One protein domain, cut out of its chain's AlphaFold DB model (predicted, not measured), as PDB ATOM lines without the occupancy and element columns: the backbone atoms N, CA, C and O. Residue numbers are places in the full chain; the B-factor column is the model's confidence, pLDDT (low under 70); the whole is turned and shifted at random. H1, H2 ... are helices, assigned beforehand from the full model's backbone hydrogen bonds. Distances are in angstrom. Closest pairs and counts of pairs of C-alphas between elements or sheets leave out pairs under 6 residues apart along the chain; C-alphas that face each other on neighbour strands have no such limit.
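Overview. This is residues 47 to 170 of the 381 residues of an uncharacterized protein of Fomitopsis pinicola (strain FP-58527) (UniProt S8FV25). What does the eye meet first? The model is an elongated body of helices in two parts set end to end: in one, the long helix H1 crosses H4 with little H3 packed on H4, and in the other, H5 is the core with H2, H6 and H7 packed round it on three sides. H1 runs on along one side until its last turn comes close to H5, and residues 111 to 125 swing out as a long loop between H4 and H5. What is the tally? The printed part has 124 residues with seven named helices, H1 to H7 in order along it, and no named strand, which is the class all helix. It is compact, with a radius of gyration of the C-alphas of 15.2 A, and its C-alphas span 50 by 29 by 24 A.

Arrangement. What does the first helix meet? H1, residues 50 to 69, touches H4, residues 96 to 110, at a steep tilt of 39 degrees, the same way, with the C-alphas of Leu 57 and Ala 102 the closest at 6.5 A. H3, residues 88 to 91, touches H4, the closest C-alphas being those of Met 91 and Phe 98 at 6.5 A, while H1 and H3 are near each other, with 5 pairs of C-alphas within 10 A. What stands round the fifth helix? H5, residues 126 to 140, touches H2, residues 76 to 84, with residues 128 to 133 alone, at a steep tilt of 38 degrees, opposite ways; the closest C-alphas are those of Ile 79 and Leu 132, 6.7 A apart. H5 and H6, residues 143 to 151, form a helical hairpin at a shallow tilt of 13 degrees, in which residues 134 to 138 of H5 touch H6, with the C-alphas of Leu 137 and Ile 146 the closest at 5.9 A. H5 touches H7, residues 160 to 170, at a shallow tilt of 12 degrees, the same way, with the closest C-alphas, those of Val 135 and Val 166, 5.8 A apart. How do the two groups meet, and what stays apart? H4 and H7 touch only at their ends, where the C-alphas of Ala 109 and Met 161 are the closest at 5.7 A. H1 and H5 are close but not clearly touching, the closest C-alphas being those of Leu 68 and Leu 132 at 7.7 A. H1 and H6 are apart, and so are H2 and H4. What do the backbone N and O atoms show? Every O i to N i+4 pair is within hydrogen-bond range in H1, H2, H5, H6 and H7, against 10 of 11 in H4, and H3 is too short for such a pair.

Along the chain. Where does the first helix lie? H1 begins at C-alpha 50, at (-36.481, -19.881, -26.039), and measures 28.4 A from first to last C-alpha. How long are the others? H2 measures 12.5 A, H3 4.8 A, H4 20.1 A, H5 20.8 A, H6 12.3 A and H7 15.3 A. Where does the last one end? H7 ends at C-alpha 170, at (-57.923, -26.571, -55.529).

Size, cuts and confidence. How far does it reach? The two C-alphas farthest apart, those of Val 47 and Glu 144, are 51.0 A apart. Is anything cut, and which link is long? The printed part has no cut, and the link from H4 to H5, 15 residues, is long. Where is confidence low? The mean pLDDT of the printed part is 72.2, and 54 residues are under 70, among them residues 47 to 60 and 62 to 74; H1 has a mean of 60.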
ATOM      1  N   VAL A  47     -28.999 -24.571 -23.619       49.00
ATOM      2  CA  VAL A  47     -30.170 -23.742 -23.353       49.00
ATOM      3  C   VAL A  47     -30.026 -22.541 -24.260       49.00
ATOM      4  O   VAL A  47     -29.339 -21.573 -23.945       49.00
ATOM      5  N   PHE A  48     -30.641 -22.643 -25.432       49.00
ATOM      6  CA  PHE A  48     -30.842 -21.470 -26.268       49.00
ATOM      7  C   PHE A  48     -31.881 -20.577 -25.587       49.00
ATOM      8  O   PHE A  48     -32.795 -21.104 -24.944       49.00
ATOM      9  N   PRO A  49     -31.811 -19.244 -25.733       51.12
ATOM     10  CA  PRO A  49     -32.953 -18.398 -25.418       51.12
ATOM     11  C   PRO A  49     -34.194 -18.957 -26.142       51.12
ATOM     12  O   PRO A  49     -34.123 -19.160 -27.363       51.12
ATOM     13  N   PRO A  50     -35.295 -19.277 -25.434       53.50
ATOM     14  CA  PRO A  50     -36.481 -19.881 -26.039       53.50
ATOM     15  C   PRO A  50     -36.986 -19.105 -27.257       53.50
ATOM     16  O   PRO A  50     -37.368 -19.701 -28.257       53.50
ATOM     17  N   GLU A  51     -36.900 -17.777 -27.227       49.84
ATOM     18  CA  GLU A  51     -37.313 -16.876 -28.303       49.84
ATOM     19  C   GLU A  51     -36.489 -17.086 -29.578       49.84
ATOM     20  O   GLU A  51     -37.012 -16.998 -30.693       49.84
ATOM     21  N   LEU A  52     -35.194 -17.371 -29.424       51.56
ATOM     22  CA  LEU A  52     -34.288 -17.646 -30.535       51.56
ATOM     23  C   LEU A  52     -34.563 -19.029 -31.128       51.56
ATOM     24  O   LEU A  52     -34.656 -19.180 -32.346       51.56
ATOM     25  N   LEU A  53     -34.756 -20.022 -30.262       56.06
ATOM     26  CA  LEU A  53     -35.056 -21.389 -30.664       56.06
ATOM     27  C   LEU A  53     -36.421 -21.499 -31.359       56.06
ATOM     28  O   LEU A  53     -36.532 -22.154 -32.393       56.06
ATOM     29  N   ILE A  54     -37.433 -20.783 -30.862       57.62
ATOM     30  CA  ILE A  54     -38.736 -20.646 -31.524       57.62
ATOM     31  C   ILE A  54     -38.545 -20.087 -32.936       57.62
ATOM     32  O   ILE A  54     -39.056 -20.666 -33.889       57.62
ATOM     33  N   LYS A  55     -37.782 -18.998 -33.110       51.72
ATOM     34  CA  LYS A  55     -37.542 -18.411 -34.443       51.72
ATOM     35  C   LYS A  55     -36.894 -19.405 -35.407       51.72
ATOM     36  O   LYS A  55     -37.396 -19.550 -36.518       51.72
ATOM     37  N   ILE A  56     -35.851 -20.107 -34.962       57.84
ATOM     38  CA  ILE A  56     -35.161 -21.141 -35.745       57.84
ATOM     39  C   ILE A  56     -36.155 -22.219 -36.199       57.84
ATOM     40  O   ILE A  56     -36.271 -22.503 -37.388       57.84
ATOM     41  N   LEU A  57     -36.924 -22.784 -35.266       62.94
ATOM     42  CA  LEU A  57     -37.875 -23.865 -35.541       62.94
ATOM     43  C   LEU A  57     -39.051 -23.420 -36.426       62.94
ATOM     44  O   LEU A  57     -39.508 -24.188 -37.274       62.94
ATOM     45  N   LEU A  58     -39.516 -22.174 -36.294       60.53
ATOM     46  CA  LEU A  58     -40.531 -21.603 -37.185       60.53
ATOM     47  C   LEU A  58     -40.011 -21.443 -38.623       60.53
ATOM     48  O   LEU A  58     -40.785 -21.645 -39.563       60.53
ATOM     49  N   GLU A  59     -38.738 -21.079 -38.800       57.31
ATOM     50  CA  GLU A  59     -38.077 -20.950 -40.109       57.31
ATOM     51  C   GLU A  59     -37.964 -22.328 -40.773       57.31
ATOM     52  O   GLU A  59     -38.490 -22.528 -41.864       57.31
ATOM     53  N   ILE A  60     -37.459 -23.323 -40.037       60.56
ATOM     54  CA  ILE A  60     -37.353 -24.722 -40.486       60.56
ATOM     55  C   ILE A  60     -38.704 -25.283 -40.926       60.56
ATOM     56  O   ILE A  60     -38.808 -25.915 -41.976       60.56
ATOM     57  N   ARG A  61     -39.755 -25.061 -40.130       73.31
ATOM     58  CA  ARG A  61     -41.112 -25.474 -40.501       73.31
ATOM     59  C   ARG A  61     -41.547 -24.835 -41.814       73.31
ATOM     60  O   ARG A  61     -42.118 -25.525 -42.652       73.31
ATOM     61  N   SER A  62     -41.335 -23.531 -41.963       61.03
ATOM     62  CA  SER A  62     -41.792 -22.790 -43.144       61.03
ATOM     63  C   SER A  62     -41.071 -23.276 -44.403       61.03
ATOM     64  O   SER A  62     -41.722 -23.553 -45.405       61.03
ATOM     65  N   ASP A  63     -39.759 -23.490 -44.313       58.06
ATOM     66  CA  ASP A  63     -38.954 -24.031 -45.409       58.06
ATOM     67  C   ASP A  63     -39.333 -25.473 -45.750       58.06
ATOM     68  O   ASP A  63     -39.358 -25.857 -46.919       58.06
ATOM     69  N   TYR A  64     -39.671 -26.284 -44.747       67.19
ATOM     70  CA  TYR A  64     -40.114 -27.648 -44.992       67.19
ATOM     71  C   TYR A  64     -41.492 -27.687 -45.663       67.19
ATOM     72  O   TYR A  64     -41.666 -28.398 -46.646       67.19
ATOM     73  N   LEU A  65     -42.454 -26.878 -45.211       66.69
ATOM     74  CA  LEU A  65     -43.750 -26.734 -45.888       66.69
ATOM     75  C   LEU A  65     -43.585 -26.237 -47.326       66.69
ATOM     76  O   LEU A  65     -44.258 -26.728 -48.228       66.69
ATOM     77  N   TRP A  66     -42.652 -25.313 -47.552       62.22
ATOM     78  CA  TRP A  66     -42.282 -24.884 -48.894       62.22
ATOM     79  C   TRP A  66     -41.774 -26.054 -49.733       62.22
ATOM     80  O   TRP A  66     -42.346 -26.336 -50.775       62.22
ATOM     81  N   PHE A  67     -40.772 -26.795 -49.257       63.25
ATOM     82  CA  PHE A  67     -40.259 -27.985 -49.941       63.25
ATOM     83  C   PHE A  67     -41.366 -28.998 -50.281       63.25
ATOM     84  O   PHE A  67     -41.383 -29.558 -51.376       63.25
ATOM     85  N   LEU A  68     -42.312 -29.202 -49.368       65.12
ATOM     86  CA  LEU A  68     -43.407 -30.149 -49.540       65.12
ATOM     87  C   LEU A  68     -44.392 -29.757 -50.647       65.12
ATOM     88  O   LEU A  68     -44.824 -30.636 -51.393       65.12
ATOM     89  N   PHE A  69     -44.737 -28.470 -50.751       67.31
ATOM     90  CA  PHE A  69     -45.824 -27.982 -51.611       67.31
ATOM     91  C   PHE A  69     -45.368 -27.103 -52.785       67.31
ATOM     92  O   PHE A  69     -46.203 -26.698 -53.592       67.31
ATOM     93  N   LEU A  70     -44.070 -26.804 -52.907       61.19
ATOM     94  CA  LEU A  70     -43.515 -25.999 -54.003       61.19
ATOM     95  C   LEU A  70     -43.698 -26.682 -55.357       61.19
ATOM     96  O   LEU A  70     -44.013 -26.033 -56.353       61.19
ATOM     97  N   THR A  71     -43.435 -27.983 -55.400       54.06
ATOM     98  CA  THR A  71     -43.445 -28.767 -56.630       54.06
ATOM     99  C   THR A  71     -44.511 -29.840 -56.579       54.06
ATOM    100  O   THR A  71     -44.775 -30.444 -55.536       54.06
ATOM    101  N   GLU A  72     -45.080 -30.123 -57.745       61.31
ATOM    102  CA  GLU A  72     -45.971 -31.257 -57.932       61.31
ATOM    103  C   GLU A  72     -45.287 -32.571 -57.528       61.31
ATOM    104  O   GLU A  72     -44.123 -32.799 -57.869       61.31
ATOM    105  N   THR A  73     -45.987 -33.407 -56.761       67.19
ATOM    106  CA  THR A  73     -45.561 -34.776 -56.445       67.19
ATOM    107  C   THR A  73     -45.907 -35.698 -57.608       67.19
ATOM    108  O   THR A  73     -46.999 -35.624 -58.179       67.19
ATOM    109  N   ARG A  74     -44.979 -36.576 -57.979       67.94
ATOM    110  CA  ARG A  74     -45.113 -37.470 -59.130       67.94
ATOM    111  C   ARG A  74     -46.000 -38.664 -58.834       67.94
ATOM    112  O   ARG A  74     -46.859 -38.975 -59.658       67.94
ATOM    113  N   ASP A  75     -45.785 -39.279 -57.680       77.44
ATOM    114  CA  ASP A  75     -46.406 -40.520 -57.231       77.44
ATOM    115  C   ASP A  75     -46.415 -40.603 -55.691       77.44
ATOM    116  O   ASP A  75     -46.018 -39.666 -54.989       77.44
ATOM    117  N   GLU A  76     -46.930 -41.716 -55.162       80.75
ATOM    118  CA  GLU A  76     -46.985 -41.970 -53.718       80.75
ATOM    119  C   GLU A  76     -45.604 -42.224 -53.095       80.75
ATOM    120  O   GLU A  76     -45.405 -41.911 -51.921       80.75
ATOM    121  N   GLU A  77     -44.637 -42.739 -53.859       78.50
ATOM    122  CA  GLU A  77     -43.278 -42.990 -53.369       78.50
ATOM    123  C   GLU A  77     -42.572 -41.664 -53.059       78.50
ATOM    124  O   GLU A  77     -42.047 -41.482 -51.959       78.50
ATOM    125  N   GLU A  78     -42.684 -40.678 -53.954       74.19
ATOM    126  CA  GLU A  78     -42.152 -39.333 -53.729       74.19
ATOM    127  C   GLU A  78     -42.796 -38.649 -52.507       74.19
ATOM    128  O   GLU A  78     -42.136 -37.884 -51.797       74.19
ATOM    129  N   ILE A  79     -44.074 -38.921 -52.213       76.56
ATOM    130  CA  ILE A  79     -44.726 -38.405 -50.997       76.56
ATOM    131  C   ILE A  79     -44.019 -38.942 -49.746       76.56
ATOM    132  O   ILE A  79     -43.697 -38.161 -48.845       76.56
ATOM    133  N   GLU A  80     -43.738 -40.245 -49.686       81.44
ATOM    134  CA  GLU A  80     -43.032 -40.831 -48.544       81.44
ATOM    135  C   GLU A  80     -41.578 -40.359 -48.456       81.44
ATOM    136  O   GLU A  80     -41.110 -40.067 -47.354       81.44
ATOM    137  N   GLU A  81     -40.876 -40.196 -49.582       74.06
ATOM    138  CA  GLU A  81     -39.524 -39.619 -49.606       74.06
ATOM    139  C   GLU A  81     -39.506 -38.199 -49.021       74.06
ATOM    140  O   GLU A  81     -38.679 -37.867 -48.161       74.06
ATOM    141  N   ARG A  82     -40.467 -37.361 -49.423       69.44
ATOM    142  CA  ARG A  82     -40.614 -35.993 -48.912       69.44
ATOM    143  C   ARG A  82     -40.934 -35.966 -47.415       69.44
ATOM    144  O   ARG A  82     -40.419 -35.107 -46.693       69.44
ATOM    145  N   ILE A  83     -41.736 -36.909 -46.917       76.56
ATOM    146  CA  ILE A  83     -42.022 -37.067 -45.479       76.56
ATOM    147  C   ILE A  83     -40.802 -37.601 -44.719       76.56
ATOM    148  O   ILE A  83     -40.551 -37.197 -43.580       76.56
ATOM    149  N   ALA A  84     -40.014 -38.492 -45.319       70.50
ATOM    150  CA  ALA A  84     -38.794 -39.023 -44.719       70.50
ATOM    151  C   ALA A  84     -37.723 -37.935 -44.539       70.50
ATOM    152  O   ALA A  84     -37.011 -37.948 -43.534       70.50
ATOM    153  N   ALA A  85     -37.677 -36.951 -45.443       66.81
ATOM    154  CA  ALA A  85     -36.803 -35.779 -45.365       66.81
ATOM    155  C   ALA A  85     -37.182 -34.766 -44.260       66.81
ATOM    156  O   ALA A  85     -36.571 -33.702 -44.158       66.81
ATOM    157  N   ASN A  86     -38.181 -35.067 -43.422       71.88
ATOM    158  CA  ASN A  86     -38.654 -34.162 -42.382       71.88
ATOM    159  C   ASN A  86     -37.562 -33.821 -41.342       71.88
ATOM    160  O   ASN A  86     -37.134 -34.700 -40.580       71.88
ATOM    161  N   PRO A  87     -37.173 -32.538 -41.216       64.44
ATOM    162  CA  PRO A  87     -36.099 -32.118 -40.321       64.44
ATOM    163  C   PRO A  87     -36.464 -32.237 -38.831       64.44
ATOM    164  O   PRO A  87     -35.575 -32.386 -37.989       64.44
ATOM    165  N   PHE A  88     -37.755 -32.234 -38.477       71.38
ATOM    166  CA  PHE A  88     -38.198 -32.308 -37.083       71.38
ATOM    167  C   PHE A  88     -37.911 -33.657 -36.432       71.38
ATOM    168  O   PHE A  88     -37.726 -33.700 -35.217       71.38
ATOM    169  N   ARG A  89     -37.782 -34.740 -37.212       68.31
ATOM    170  CA  ARG A  89     -37.369 -36.045 -36.671       68.31
ATOM    171  C   ARG A  89     -36.033 -35.928 -35.942       68.31
ATOM    172  O   ARG A  89     -35.930 -36.347 -34.798       68.31
ATOM    173  N   ALA A  90     -35.040 -35.286 -36.556       62.25
ATOM    174  CA  ALA A  90     -33.736 -35.080 -35.932       62.25
ATOM    175  C   ALA A  90     -33.805 -34.094 -34.751       62.25
ATOM    176  O   ALA A  90     -33.170 -34.313 -33.721       62.25
ATOM    177  N   MET A  91     -34.602 -33.028 -34.870       64.50
ATOM    178  CA  MET A  91     -34.661 -31.954 -33.864       64.50
ATOM    179  C   MET A  91     -35.208 -32.408 -32.519       64.50
ATOM    180  O   MET A  91     -34.713 -31.982 -31.477       64.50
ATOM    181  N   LEU A  92     -36.175 -33.323 -32.525       68.88
ATOM    182  CA  LEU A  92     -36.760 -33.874 -31.300       68.88
ATOM    183  C   LEU A  92     -35.749 -34.703 -30.477       68.88
ATOM    184  O   LEU A  92     -35.969 -34.947 -29.282       68.88
ATOM    185  N   HIS A  93     -34.624 -35.102 -31.082       65.19
ATOM    186  CA  HIS A  93     -33.529 -35.824 -30.428       65.19
ATOM    187  C   HIS A  93     -32.380 -34.924 -29.944       65.19
ATOM    188  O   HIS A  93     -31.501 -35.419 -29.243       65.19
ATOM    189  N   VAL A  94     -32.383 -33.624 -30.265       58.25
ATOM    190  CA  VAL A  94     -31.278 -32.704 -29.933       58.25
ATOM    191  C   VAL A  94     -31.180 -32.447 -28.427       58.25
ATOM    192  O   VAL A  94     -30.135 -32.660 -27.817       58.25
ATOM    193  N   SER A  95     -32.262 -31.973 -27.811       63.84
ATOM    194  CA  SER A  95     -32.336 -31.730 -26.369       63.84
ATOM    195  C   SER A  95     -33.788 -31.712 -25.899       63.84
ATOM    196  O   SER A  95     -34.713 -31.623 -26.708       63.84
ATOM    197  N   GLN A  96     -34.003 -31.769 -24.581       69.12
ATOM    198  CA  GLN A  96     -35.342 -31.619 -24.008       69.12
ATOM    199  C   GLN A  96     -35.964 -30.267 -24.391       69.12
ATOM    200  O   GLN A  96     -37.118 -30.231 -24.795       69.12
ATOM    201  N   GLN A  97     -35.194 -29.176 -24.356       66.75
ATOM    202  CA  GLN A  97     -35.686 -27.845 -24.726       66.75
ATOM    203  C   GLN A  97     -36.127 -27.775 -26.197       66.75
ATOM    204  O   GLN A  97     -37.197 -27.244 -26.494       66.75
ATOM    205  N   PHE A  98     -35.333 -28.347 -27.113       70.75
ATOM    206  CA  PHE A  98     -35.701 -28.452 -28.529       70.75
ATOM    207  C   PHE A  98     -36.978 -29.256 -28.704       70.75
ATOM    208  O   PHE A  98     -37.845 -28.853 -29.465       70.75
ATOM    209  N   ARG A  99     -37.104 -30.369 -27.979       75.38
ATOM    210  CA  ARG A  99     -38.276 -31.233 -28.054       75.38
ATOM    211  C   ARG A  99     -39.551 -30.515 -27.621       75.38
ATOM    212  O   ARG A  99     -40.519 -30.533 -28.371       75.38
ATOM    213  N   GLU A 100     -39.538 -29.876 -26.453       77.44
ATOM    214  CA  GLU A 100     -40.702 -29.164 -25.905       77.44
ATOM    215  C   GLU A 100     -41.177 -28.051 -26.856       77.44
ATOM    216  O   GLU A 100     -42.350 -27.996 -27.211       77.44
ATOM    217  N   ILE A 101     -40.256 -27.216 -27.352       70.31
ATOM    218  CA  ILE A 101     -40.605 -26.109 -28.257       70.31
ATOM    219  C   ILE A 101     -40.992 -26.620 -29.652       70.31
ATOM    220  O   ILE A 101     -41.920 -26.098 -30.272       70.31
ATOM    221  N   ALA A 102     -40.303 -27.640 -30.169       74.81
ATOM    222  CA  ALA A 102     -40.619 -28.202 -31.477       74.81
ATOM    223  C   ALA A 102     -42.012 -28.829 -31.495       74.81
ATOM    224  O   ALA A 102     -42.699 -28.655 -32.496       74.81
ATOM    225  N   PHE A 103     -42.445 -29.495 -30.415       80.94
ATOM    226  CA  PHE A 103     -43.784 -30.085 -30.328       80.94
ATOM    227  C   PHE A 103     -44.900 -29.054 -30.490       80.94
ATOM    228  O   PHE A 103     -45.828 -29.301 -31.256       80.94
ATOM    229  N   GLU A 104     -44.779 -27.883 -29.865       75.69
ATOM    230  CA  GLU A 104     -45.738 -26.787 -30.061       75.69
ATOM    231  C   GLU A 104     -45.796 -26.353 -31.536       75.69
ATOM    232  O   GLU A 104     -46.871 -26.217 -32.118       75.69
ATOM    233  N   ILE A 105     -44.634 -26.227 -32.182       72.12
ATOM    234  CA  ILE A 105     -44.535 -25.768 -33.575       72.12
ATOM    235  C   ILE A 105     -45.076 -26.805 -34.567       72.12
ATOM    236  O   ILE A 105     -45.760 -26.434 -35.525       72.12
ATOM    237  N   ILE A 106     -44.784 -28.095 -34.371       77.94
ATOM    238  CA  ILE A 106     -45.249 -29.158 -35.274       77.94
ATOM    239  C   ILE A 106     -46.708 -29.540 -35.034       77.94
ATOM    240  O   ILE A 106     -47.367 -29.971 -35.980       77.94
ATOM    241  N   ARG A 107     -47.235 -29.351 -33.818       79.88
ATOM    242  CA  ARG A 107     -48.665 -29.510 -33.536       79.88
ATOM    243  C   ARG A 107     -49.473 -28.546 -34.386       79.88
ATOM    244  O   ARG A 107     -50.355 -28.973 -35.125       79.88
ATOM    245  N   ASP A 108     -49.124 -27.267 -34.330       69.19
ATOM    246  CA  ASP A 108     -49.876 -26.221 -35.021       69.19
ATOM    247  C   ASP A 108     -49.766 -26.348 -36.550       69.19
ATOM    248  O   ASP A 108     -50.711 -26.057 -37.285       69.19
ATOM    249  N   ALA A 109     -48.608 -26.796 -37.038       69.00
ATOM    250  CA  ALA A 109     -48.311 -26.868 -38.464       69.00
ATOM    251  C   ALA A 109     -48.762 -28.165 -39.134       69.00
ATOM    252  O   ALA A 109     -49.263 -28.135 -40.253       69.00
ATOM    253  N   PHE A 110     -48.545 -29.298 -38.467       80.81
ATOM    254  CA  PHE A 110     -48.694 -30.632 -39.045       80.81
ATOM    255  C   PHE A 110     -49.732 -31.490 -38.313       80.81
ATOM    256  O   PHE A 110     -50.017 -32.596 -38.763       80.81
ATOM    257  N   GLY A 111     -50.308 -30.998 -37.209       77.69
ATOM    258  CA  GLY A 111     -51.318 -31.720 -36.430       77.69
ATOM    259  C   GLY A 111     -50.728 -32.799 -35.530       77.69
ATOM    260  O   GLY A 111     -51.457 -33.652 -35.030       77.69
ATOM    261  N   VAL A 112     -49.409 -32.784 -35.330       84.75
ATOM    262  CA  VAL A 112     -48.702 -33.783 -34.528       84.75
ATOM    263  C   VAL A 112     -48.951 -33.504 -33.050       84.75
ATOM    264  O   VAL A 112     -48.456 -32.519 -32.508       84.75
ATOM    265  N   GLN A 113     -49.692 -34.383 -32.382       81.38
ATOM    266  CA  GLN A 113     -49.878 -34.318 -30.934       81.38
ATOM    267  C   GLN A 113     -48.854 -35.203 -30.228       81.38
ATOM    268  O   GLN A 113     -48.577 -36.313 -30.667       81.38
ATOM    269  N   ARG A 114     -48.274 -34.692 -29.145       81.44
ATOM    270  CA  ARG A 114     -47.319 -35.420 -28.306       81.44
ATOM    271  C   ARG A 114     -48.046 -36.494 -27.491       81.44
ATOM    272  O   ARG A 114     -49.124 -36.224 -26.964       81.44
ATOM    273  N   GLU A 115     -47.448 -37.675 -27.348       79.75
ATOM    274  CA  GLU A 115     -47.962 -38.706 -26.439       79.75
ATOM    275  C   GLU A 115     -47.692 -38.355 -24.965       79.75
ATOM    276  O   GLU A 115     -46.855 -37.512 -24.640       79.75
ATOM    277  N   SER A 116     -48.409 -39.007 -24.044       75.06
ATOM    278  CA  SER A 116     -48.302 -38.737 -22.597       75.06
ATOM    279  C   SER A 116     -46.911 -39.002 -22.001       75.06
ATOM    280  O   SER A 116     -46.534 -38.380 -21.010       75.06
ATOM    281  N   ASP A 117     -46.129 -39.887 -22.621       74.25
ATOM    282  CA  ASP A 117     -44.735 -40.197 -22.269       74.25
ATOM    283  C   ASP A 117     -43.734 -39.170 -22.835       74.25
ATOM    284  O   ASP A 117     -42.537 -39.169 -22.533       74.25
ATOM    285  N   GLY A 118     -44.244 -38.262 -23.656       66.88
ATOM    286  CA  GLY A 118     -43.526 -37.195 -24.288       66.88
ATOM    287  C   GLY A 118     -42.855 -37.536 -25.616       66.88
ATOM    288  O   GLY A 118     -42.009 -36.747 -26.060       66.88
ATOM    289  N   CYS A 119     -43.227 -38.657 -26.229       75.81
ATOM    290  CA  CYS A 119     -42.729 -39.127 -27.515       75.81
ATOM    291  C   CYS A 119     -43.621 -38.696 -28.694       75.81
ATOM    292  O   CYS A 119     -44.681 -38.083 -28.533       75.81
ATOM    293  N   LEU A 120     -43.139 -38.978 -29.912       78.44
ATOM    294  CA  LEU A 120     -43.945 -38.875 -31.128       78.44
ATOM    295  C   LEU A 120     -44.923 -40.052 -31.194       78.44
ATOM    296  O   LEU A 120     -44.489 -41.177 -30.949       78.44
ATOM    297  N   PRO A 121     -46.176 -39.825 -31.611       80.31
ATOM    298  CA  PRO A 121     -47.133 -40.901 -31.770       80.31
ATOM    299  C   PRO A 121     -46.783 -41.813 -32.940       80.31
ATOM    300  O   PRO A 121     -46.123 -41.410 -33.912       80.31
ATOM    301  N   ASN A 122     -47.289 -43.042 -32.867       72.88
ATOM    302  CA  ASN A 122     -47.250 -43.972 -33.989       72.88
ATOM    303  C   ASN A 122     -47.967 -43.338 -35.195       72.88
ATOM    304  O   ASN A 122     -49.136 -42.972 -35.121       72.88
ATOM    305  N   ASP A 123     -47.235 -43.168 -36.296       83.00
ATOM    306  CA  ASP A 123     -47.662 -42.419 -37.487       83.00
ATOM    307  C   ASP A 123     -47.964 -40.920 -37.261       83.00
ATOM    308  O   ASP A 123     -48.920 -40.356 -37.798       83.00
ATOM    309  N   ALA A 124     -47.093 -40.229 -36.518       83.44
ATOM    310  CA  ALA A 124     -47.153 -38.777 -36.304       83.44
ATOM    311  C   ALA A 124     -47.374 -37.940 -37.579       83.44
ATOM    312  O   ALA A 124     -48.013 -36.894 -37.535       83.44
ATOM    313  N   TRP A 125     -46.881 -38.400 -38.729       87.69
ATOM    314  CA  TRP A 125     -46.942 -37.665 -39.998       87.69
ATOM    315  C   TRP A 125     -48.152 -38.032 -40.864       87.69
ATOM    316  O   TRP A 125     -48.237 -37.612 -42.016       87.69
ATOM    317  N   SER A 126     -49.103 -38.782 -40.310       86.50
ATOM    318  CA  SER A 126     -50.331 -39.197 -40.983       86.50
ATOM    319  C   SER A 126     -51.073 -38.014 -41.618       86.50
ATOM    320  O   SER A 126     -51.359 -38.024 -42.817       86.50
ATOM    321  N   CYS A 127     -51.346 -36.946 -40.867       87.31
ATOM    322  CA  CYS A 127     -52.069 -35.787 -41.394       87.31
ATOM    323  C   CYS A 127     -51.330 -35.110 -42.561       87.31
ATOM    324  O   CYS A 127     -51.948 -34.712 -43.552       87.31
ATOM    325  N   LEU A 128     -50.001 -35.036 -42.483       86.69
ATOM    326  CA  LEU A 128     -49.163 -34.505 -43.555       86.69
ATOM    327  C   LEU A 128     -49.241 -35.375 -44.816       86.69
ATOM    328  O   LEU A 128     -49.480 -34.850 -45.901       86.69
ATOM    329  N   ARG A 129     -49.141 -36.703 -44.663       89.62
ATOM    330  CA  ARG A 129     -49.315 -37.678 -45.753       89.62
ATOM    331  C   ARG A 129     -50.669 -37.546 -46.430       89.62
ATOM    332  O   ARG A 129     -50.750 -37.478 -47.652       89.62
ATOM    333  N   TYR A 130     -51.728 -37.459 -45.628       90.06
ATOM    334  CA  TYR A 130     -53.085 -37.261 -46.127       90.06
ATOM    335  C   TYR A 130     -53.194 -35.991 -46.971       90.06
ATOM    336  O   TYR A 130     -53.766 -36.020 -48.058       90.06
ATOM    337  N   THR A 131     -52.616 -34.893 -46.482       87.88
ATOM    338  CA  THR A 131     -52.653 -33.587 -47.149       87.88
ATOM    339  C   THR A 131     -51.887 -33.621 -48.470       87.88
ATOM    340  O   THR A 131     -52.410 -33.178 -49.487       87.88
ATOM    341  N   LEU A 132     -50.681 -34.193 -48.485       85.62
ATOM    342  CA  LEU A 132     -49.873 -34.329 -49.701       85.62
ATOM    343  C   LEU A 132     -50.562 -35.203 -50.748       85.62
ATOM    344  O   LEU A 132     -50.623 -34.817 -51.914       85.62
ATOM    345  N   LYS A 133     -51.155 -36.328 -50.332       89.38
ATOM    346  CA  LYS A 133     -51.956 -37.177 -51.221       89.38
ATOM    347  C   LYS A 133     -53.193 -36.443 -51.736       89.38
ATOM    348  O   LYS A 133     -53.501 -36.533 -52.918       89.38
ATOM    349  N   HIS A 134     -53.862 -35.659 -50.893       87.44
ATOM    350  CA  HIS A 134     -55.004 -34.850 -51.321       87.44
ATOM    351  C   HIS A 134     -54.586 -33.836 -52.394       87.44
ATOM    352  O   HIS A 134     -55.225 -33.748 -53.436       87.44
ATOM    353  N   VAL A 135     -53.492 -33.102 -52.171       80.69
ATOM    354  CA  VAL A 135     -52.950 -32.138 -53.141       80.69
ATOM    355  C   VAL A 135     -52.544 -32.825 -54.446       80.69
ATOM    356  O   VAL A 135     -52.913 -32.355 -55.520       80.69
ATOM    357  N   HIS A 136     -51.870 -33.970 -54.362       82.75
ATOM    358  CA  HIS A 136     -51.522 -34.786 -55.523       82.75
ATOM    359  C   HIS A 136     -52.758 -35.182 -56.347       82.75
ATOM    360  O   HIS A 136     -52.789 -34.996 -57.563       82.75
ATOM    361  N   LEU A 137     -53.808 -35.681 -55.687       83.81
ATOM    362  CA  LEU A 137     -55.047 -36.098 -56.344       83.81
ATOM    363  C   LEU A 137     -55.821 -34.921 -56.946       83.81
ATOM    364  O   LEU A 137     -56.429 -35.075 -58.002       83.81
ATOM    365  N   LEU A 138     -55.774 -33.734 -56.340       77.75
ATOM    366  CA  LEU A 138     -56.365 -32.537 -56.946       77.75
ATOM    367  C   LEU A 138     -55.722 -32.222 -58.305       77.75
ATOM    368  O   LEU A 138     -56.434 -31.933 -59.274       77.75
ATOM    369  N   TRP A 139     -54.397 -32.348 -58.387       72.62
ATOM    370  CA  TRP A 139     -53.632 -32.076 -59.600       72.62
ATOM    371  C   TRP A 139     -53.747 -33.183 -60.654       72.62
ATOM    372  O   TRP A 139     -53.981 -32.875 -61.823       72.62
ATOM    373  N   ARG A 140     -53.657 -34.460 -60.254       76.00
ATOM    374  CA  ARG A 140     -53.543 -35.604 -61.185       76.00
ATOM    375  C   ARG A 140     -54.660 -36.640 -61.114       76.00
ATOM    376  O   ARG A 140     -54.816 -37.424 -62.043       76.00
ATOM    377  N   GLY A 141     -55.406 -36.682 -60.017       80.50
ATOM    378  CA  GLY A 141     -56.422 -37.703 -59.762       80.50
ATOM    379  C   GLY A 141     -57.715 -37.488 -60.548       80.50
ATOM    380  O   GLY A 141     -57.946 -36.442 -61.154       80.50
ATOM    381  N   THR A 142     -58.610 -38.468 -60.519       83.12
ATOM    382  CA  THR A 142     -59.989 -38.284 -60.993       83.12
ATOM    383  C   THR A 142     -60.879 -37.791 -59.843       83.12
ATOM    384  O   THR A 142     -60.501 -37.944 -58.676       83.12
ATOM    385  N   PRO A 143     -62.040 -37.172 -60.125       84.75
ATOM    386  CA  PRO A 143     -62.986 -36.767 -59.083       84.75
ATOM    387  C   PRO A 143     -63.362 -37.909 -58.130       84.75
ATOM    388  O   PRO A 143     -63.434 -37.695 -56.923       84.75
ATOM    389  N   GLU A 144     -63.507 -39.126 -58.653       87.44
ATOM    390  CA  GLU A 144     -63.859 -40.322 -57.881       87.44
ATOM    391  C   GLU A 144     -62.749 -40.690 -56.888       87.44
ATOM    392  O   GLU A 144     -63.028 -40.951 -55.720       87.44
ATOM    393  N   LEU A 145     -61.481 -40.630 -57.318       86.81
ATOM    394  CA  LEU A 145     -60.326 -40.887 -56.448       86.81
ATOM    395  C   LEU A 145     -60.185 -39.832 -55.344       86.81
ATOM    396  O   LEU A 145     -59.769 -40.146 -54.228       86.81
ATOM    397  N   ILE A 146     -60.526 -38.575 -55.639       86.00
ATOM    398  CA  ILE A 146     -60.544 -37.506 -54.634       86.00
ATOM    399  C   ILE A 146     -61.653 -37.776 -53.612       86.00
ATOM    400  O   ILE A 146     -61.412 -37.657 -52.412       86.00
ATOM    401  N   GLU A 147     -62.850 -38.149 -54.064       85.44
ATOM    402  CA  GLU A 147     -63.982 -38.446 -53.186       85.44
ATOM    403  C   GLU A 147     -63.705 -39.664 -52.292       85.44
ATOM    404  O   GLU A 147     -63.955 -39.605 -51.088       85.44
ATOM    405  N   GLU A 148     -63.124 -40.732 -52.841       87.62
ATOM    406  CA  GLU A 148     -62.697 -41.909 -52.078       87.62
ATOM    407  C   GLU A 148     -61.635 -41.545 -51.032       87.62
ATOM    408  O   GLU A 148     -61.755 -41.922 -49.864       87.62
ATOM    409  N   HIS A 149     -60.633 -40.746 -51.412       89.06
ATOM    410  CA  HIS A 149     -59.607 -40.256 -50.490       89.06
ATOM    411  C   HIS A 149     -60.197 -39.390 -49.370       89.06
ATOM    412  O   HIS A 149     -59.771 -39.489 -48.220       89.06
ATOM    413  N   VAL A 150     -61.190 -38.549 -49.676       86.06
ATOM    414  CA  VAL A 150     -61.888 -37.738 -48.669       86.06
ATOM    415  C   VAL A 150     -62.695 -38.617 -47.721       86.06
ATOM    416  O   VAL A 150     -62.495 -38.496 -46.514       86.06
ATOM    417  N   LYS A 151     -63.508 -39.545 -48.242       83.88
ATOM    418  CA  LYS A 151     -64.304 -40.491 -47.441       83.88
ATOM    419  C   LYS A 151     -63.428 -41.364 -46.541       83.88
ATOM    420  O   LYS A 151     -63.719 -41.527 -45.361       83.88
ATOM    421  N   GLY A 152     -62.310 -41.871 -47.061       75.12
ATOM    422  CA  GLY A 152     -61.335 -42.643 -46.282       75.12
ATOM    423  C   GLY A 152     -60.551 -41.812 -45.256       75.12
ATOM    424  O   GLY A 152     -59.887 -42.372 -44.384       75.12
ATOM    425  N   GLY A 153     -60.610 -40.480 -45.353       68.62
ATOM    426  CA  GLY A 153     -59.855 -39.536 -44.531       68.62
ATOM    427  C   GLY A 153     -60.653 -38.788 -43.467       68.62
ATOM    428  O   GLY A 153     -60.040 -38.028 -42.717       68.62
ATOM    429  N   GLU A 154     -61.973 -38.991 -43.370       58.47
ATOM    430  CA  GLU A 154     -62.890 -38.208 -42.516       58.47
ATOM    431  C   GLU A 154     -62.504 -38.175 -41.024       58.47
ATOM    432  O   GLU A 154     -62.895 -37.265 -40.299       58.47
ATOM    433  N   ALA A 155     -61.669 -39.109 -40.560       56.81
ATOM    434  CA  ALA A 155     -61.177 -39.148 -39.184       56.81
ATOM    435  C   ALA A 155     -60.034 -38.155 -38.870       56.81
ATOM    436  O   ALA A 155     -59.629 -38.043 -37.711       56.81
ATOM    437  N   ARG A 156     -59.456 -37.458 -39.863       66.56
ATOM    438  CA  ARG A 156     -58.291 -36.576 -39.648       66.56
ATOM    439  C   ARG A 156     -58.710 -35.114 -39.522       66.56
ATOM    440  O   ARG A 156     -59.148 -34.494 -40.486       66.56
ATOM    441  N   VAL A 157     -58.476 -34.528 -38.347       74.00
ATOM    442  CA  VAL A 157     -58.571 -33.074 -38.156       74.00
ATOM    443  C   VAL A 157     -57.353 -32.424 -38.813       74.00
ATOM    444  O   VAL A 157     -56.265 -32.397 -38.238       74.00
ATOM    445  N   VAL A 158     -57.526 -31.931 -40.041       77.94
ATOM    446  CA  VAL A 158     -56.456 -31.251 -40.780       77.94
ATOM    447  C   VAL A 158     -56.200 -29.873 -40.157       77.94
ATOM    448  O   VAL A 158     -57.128 -29.062 -40.087       77.94
ATOM    449  N   PRO A 159     -54.964 -29.563 -39.722       73.69
ATOM    450  CA  PRO A 159     -54.624 -28.255 -39.179       73.69
ATOM    451  C   PRO A 159     -54.928 -27.132 -40.171       73.69
ATOM    452  O   PRO A 159     -54.756 -27.328 -41.381       73.69
ATOM    453  N   PRO A 160     -55.264 -25.921 -39.689       69.69
ATOM    454  CA  PRO A 160     -55.552 -24.776 -40.551       69.69
ATOM    455  C   PRO A 160     -54.467 -24.513 -41.605       69.69
ATOM    456  O   PRO A 160     -54.779 -24.191 -42.748       69.69
ATOM    457  N   MET A 161     -53.196 -24.715 -41.239       65.56
ATOM    458  CA  MET A 161     -52.052 -24.524 -42.133       65.56
ATOM    459  C   MET A 161     -52.075 -25.470 -43.336       65.56
ATOM    460  O   MET A 161     -51.960 -25.021 -44.472       65.56
ATOM    461  N   LEU A 162     -52.260 -26.770 -43.099       72.50
ATOM    462  CA  LEU A 162     -52.326 -27.777 -44.160       72.50
ATOM    463  C   LEU A 162     -53.607 -27.645 -44.988       72.50
ATOM    464  O   LEU A 162     -53.565 -27.784 -46.209       72.50
ATOM    465  N   ASN A 163     -54.726 -27.304 -44.344       72.44
ATOM    466  CA  ASN A 163     -55.988 -27.065 -45.037       72.44
ATOM    467  C   ASN A 163     -55.876 -25.888 -46.020       72.44
ATOM    468  O   ASN A 163     -56.412 -25.946 -47.124       72.44
ATOM    469  N   TYR A 164     -55.113 -24.850 -45.668       65.31
ATOM    470  CA  TYR A 164     -54.864 -23.735 -46.576       65.31
ATOM    471  C   TYR A 164     -54.118 -24.179 -47.844       65.31
ATOM    472  O   TYR A 164     -54.510 -23.798 -48.947       65.31
ATOM    473  N   TYR A 165     -53.078 -25.014 -47.725       68.50
ATOM    474  CA  TYR A 165     -52.377 -25.552 -48.900       68.50
ATOM    475  C   TYR A 165     -53.315 -26.368 -49.797       68.50
ATOM    476  O   TYR A 165     -53.280 -26.211 -51.015       68.50
ATOM    477  N   VAL A 166     -54.217 -27.162 -49.211       74.75
ATOM    478  CA  VAL A 166     -55.255 -27.880 -49.967       74.75
ATOM    479  C   VAL A 166     -56.170 -26.911 -50.715       74.75
ATOM    480  O   VAL A 166     -56.425 -27.110 -51.901       74.75
ATOM    481  N   GLN A 167     -56.646 -25.850 -50.057       67.38
ATOM    482  CA  GLN A 167     -57.507 -24.843 -50.683       67.38
ATOM    483  C   GLN A 167     -56.806 -24.130 -51.841       67.38
ATOM    484  O   GLN A 167     -57.389 -24.002 -52.914       67.38
ATOM    485  N   VAL A 168     -55.542 -23.736 -51.674       63.53
ATOM    486  CA  VAL A 168     -54.749 -23.149 -52.764       63.53
ATOM    487  C   VAL A 168     -54.623 -24.123 -53.929       63.53
ATOM    488  O   VAL A 168     -54.876 -23.737 -55.066       63.53
ATOM    489  N   SER A 169     -54.289 -25.386 -53.665       66.75
ATOM    490  CA  SER A 169     -54.138 -26.388 -54.722       66.75
ATOM    491  C   SER A 169     -55.438 -26.672 -55.476       66.75
ATOM    492  O   SER A 169     -55.371 -26.993 -56.656       66.75
ATOM    493  N   ARG A 170     -56.613 -26.509 -54.844       67.06
ATOM    494  CA  ARG A 170     -57.923 -26.571 -55.529       67.06
ATOM    495  C   ARG A 170     -58.137 -25.412 -56.496       67.06
ATOM    496  O   ARG A 170     -58.809 -25.580 -57.508       67.06
TER     497      ARG A 170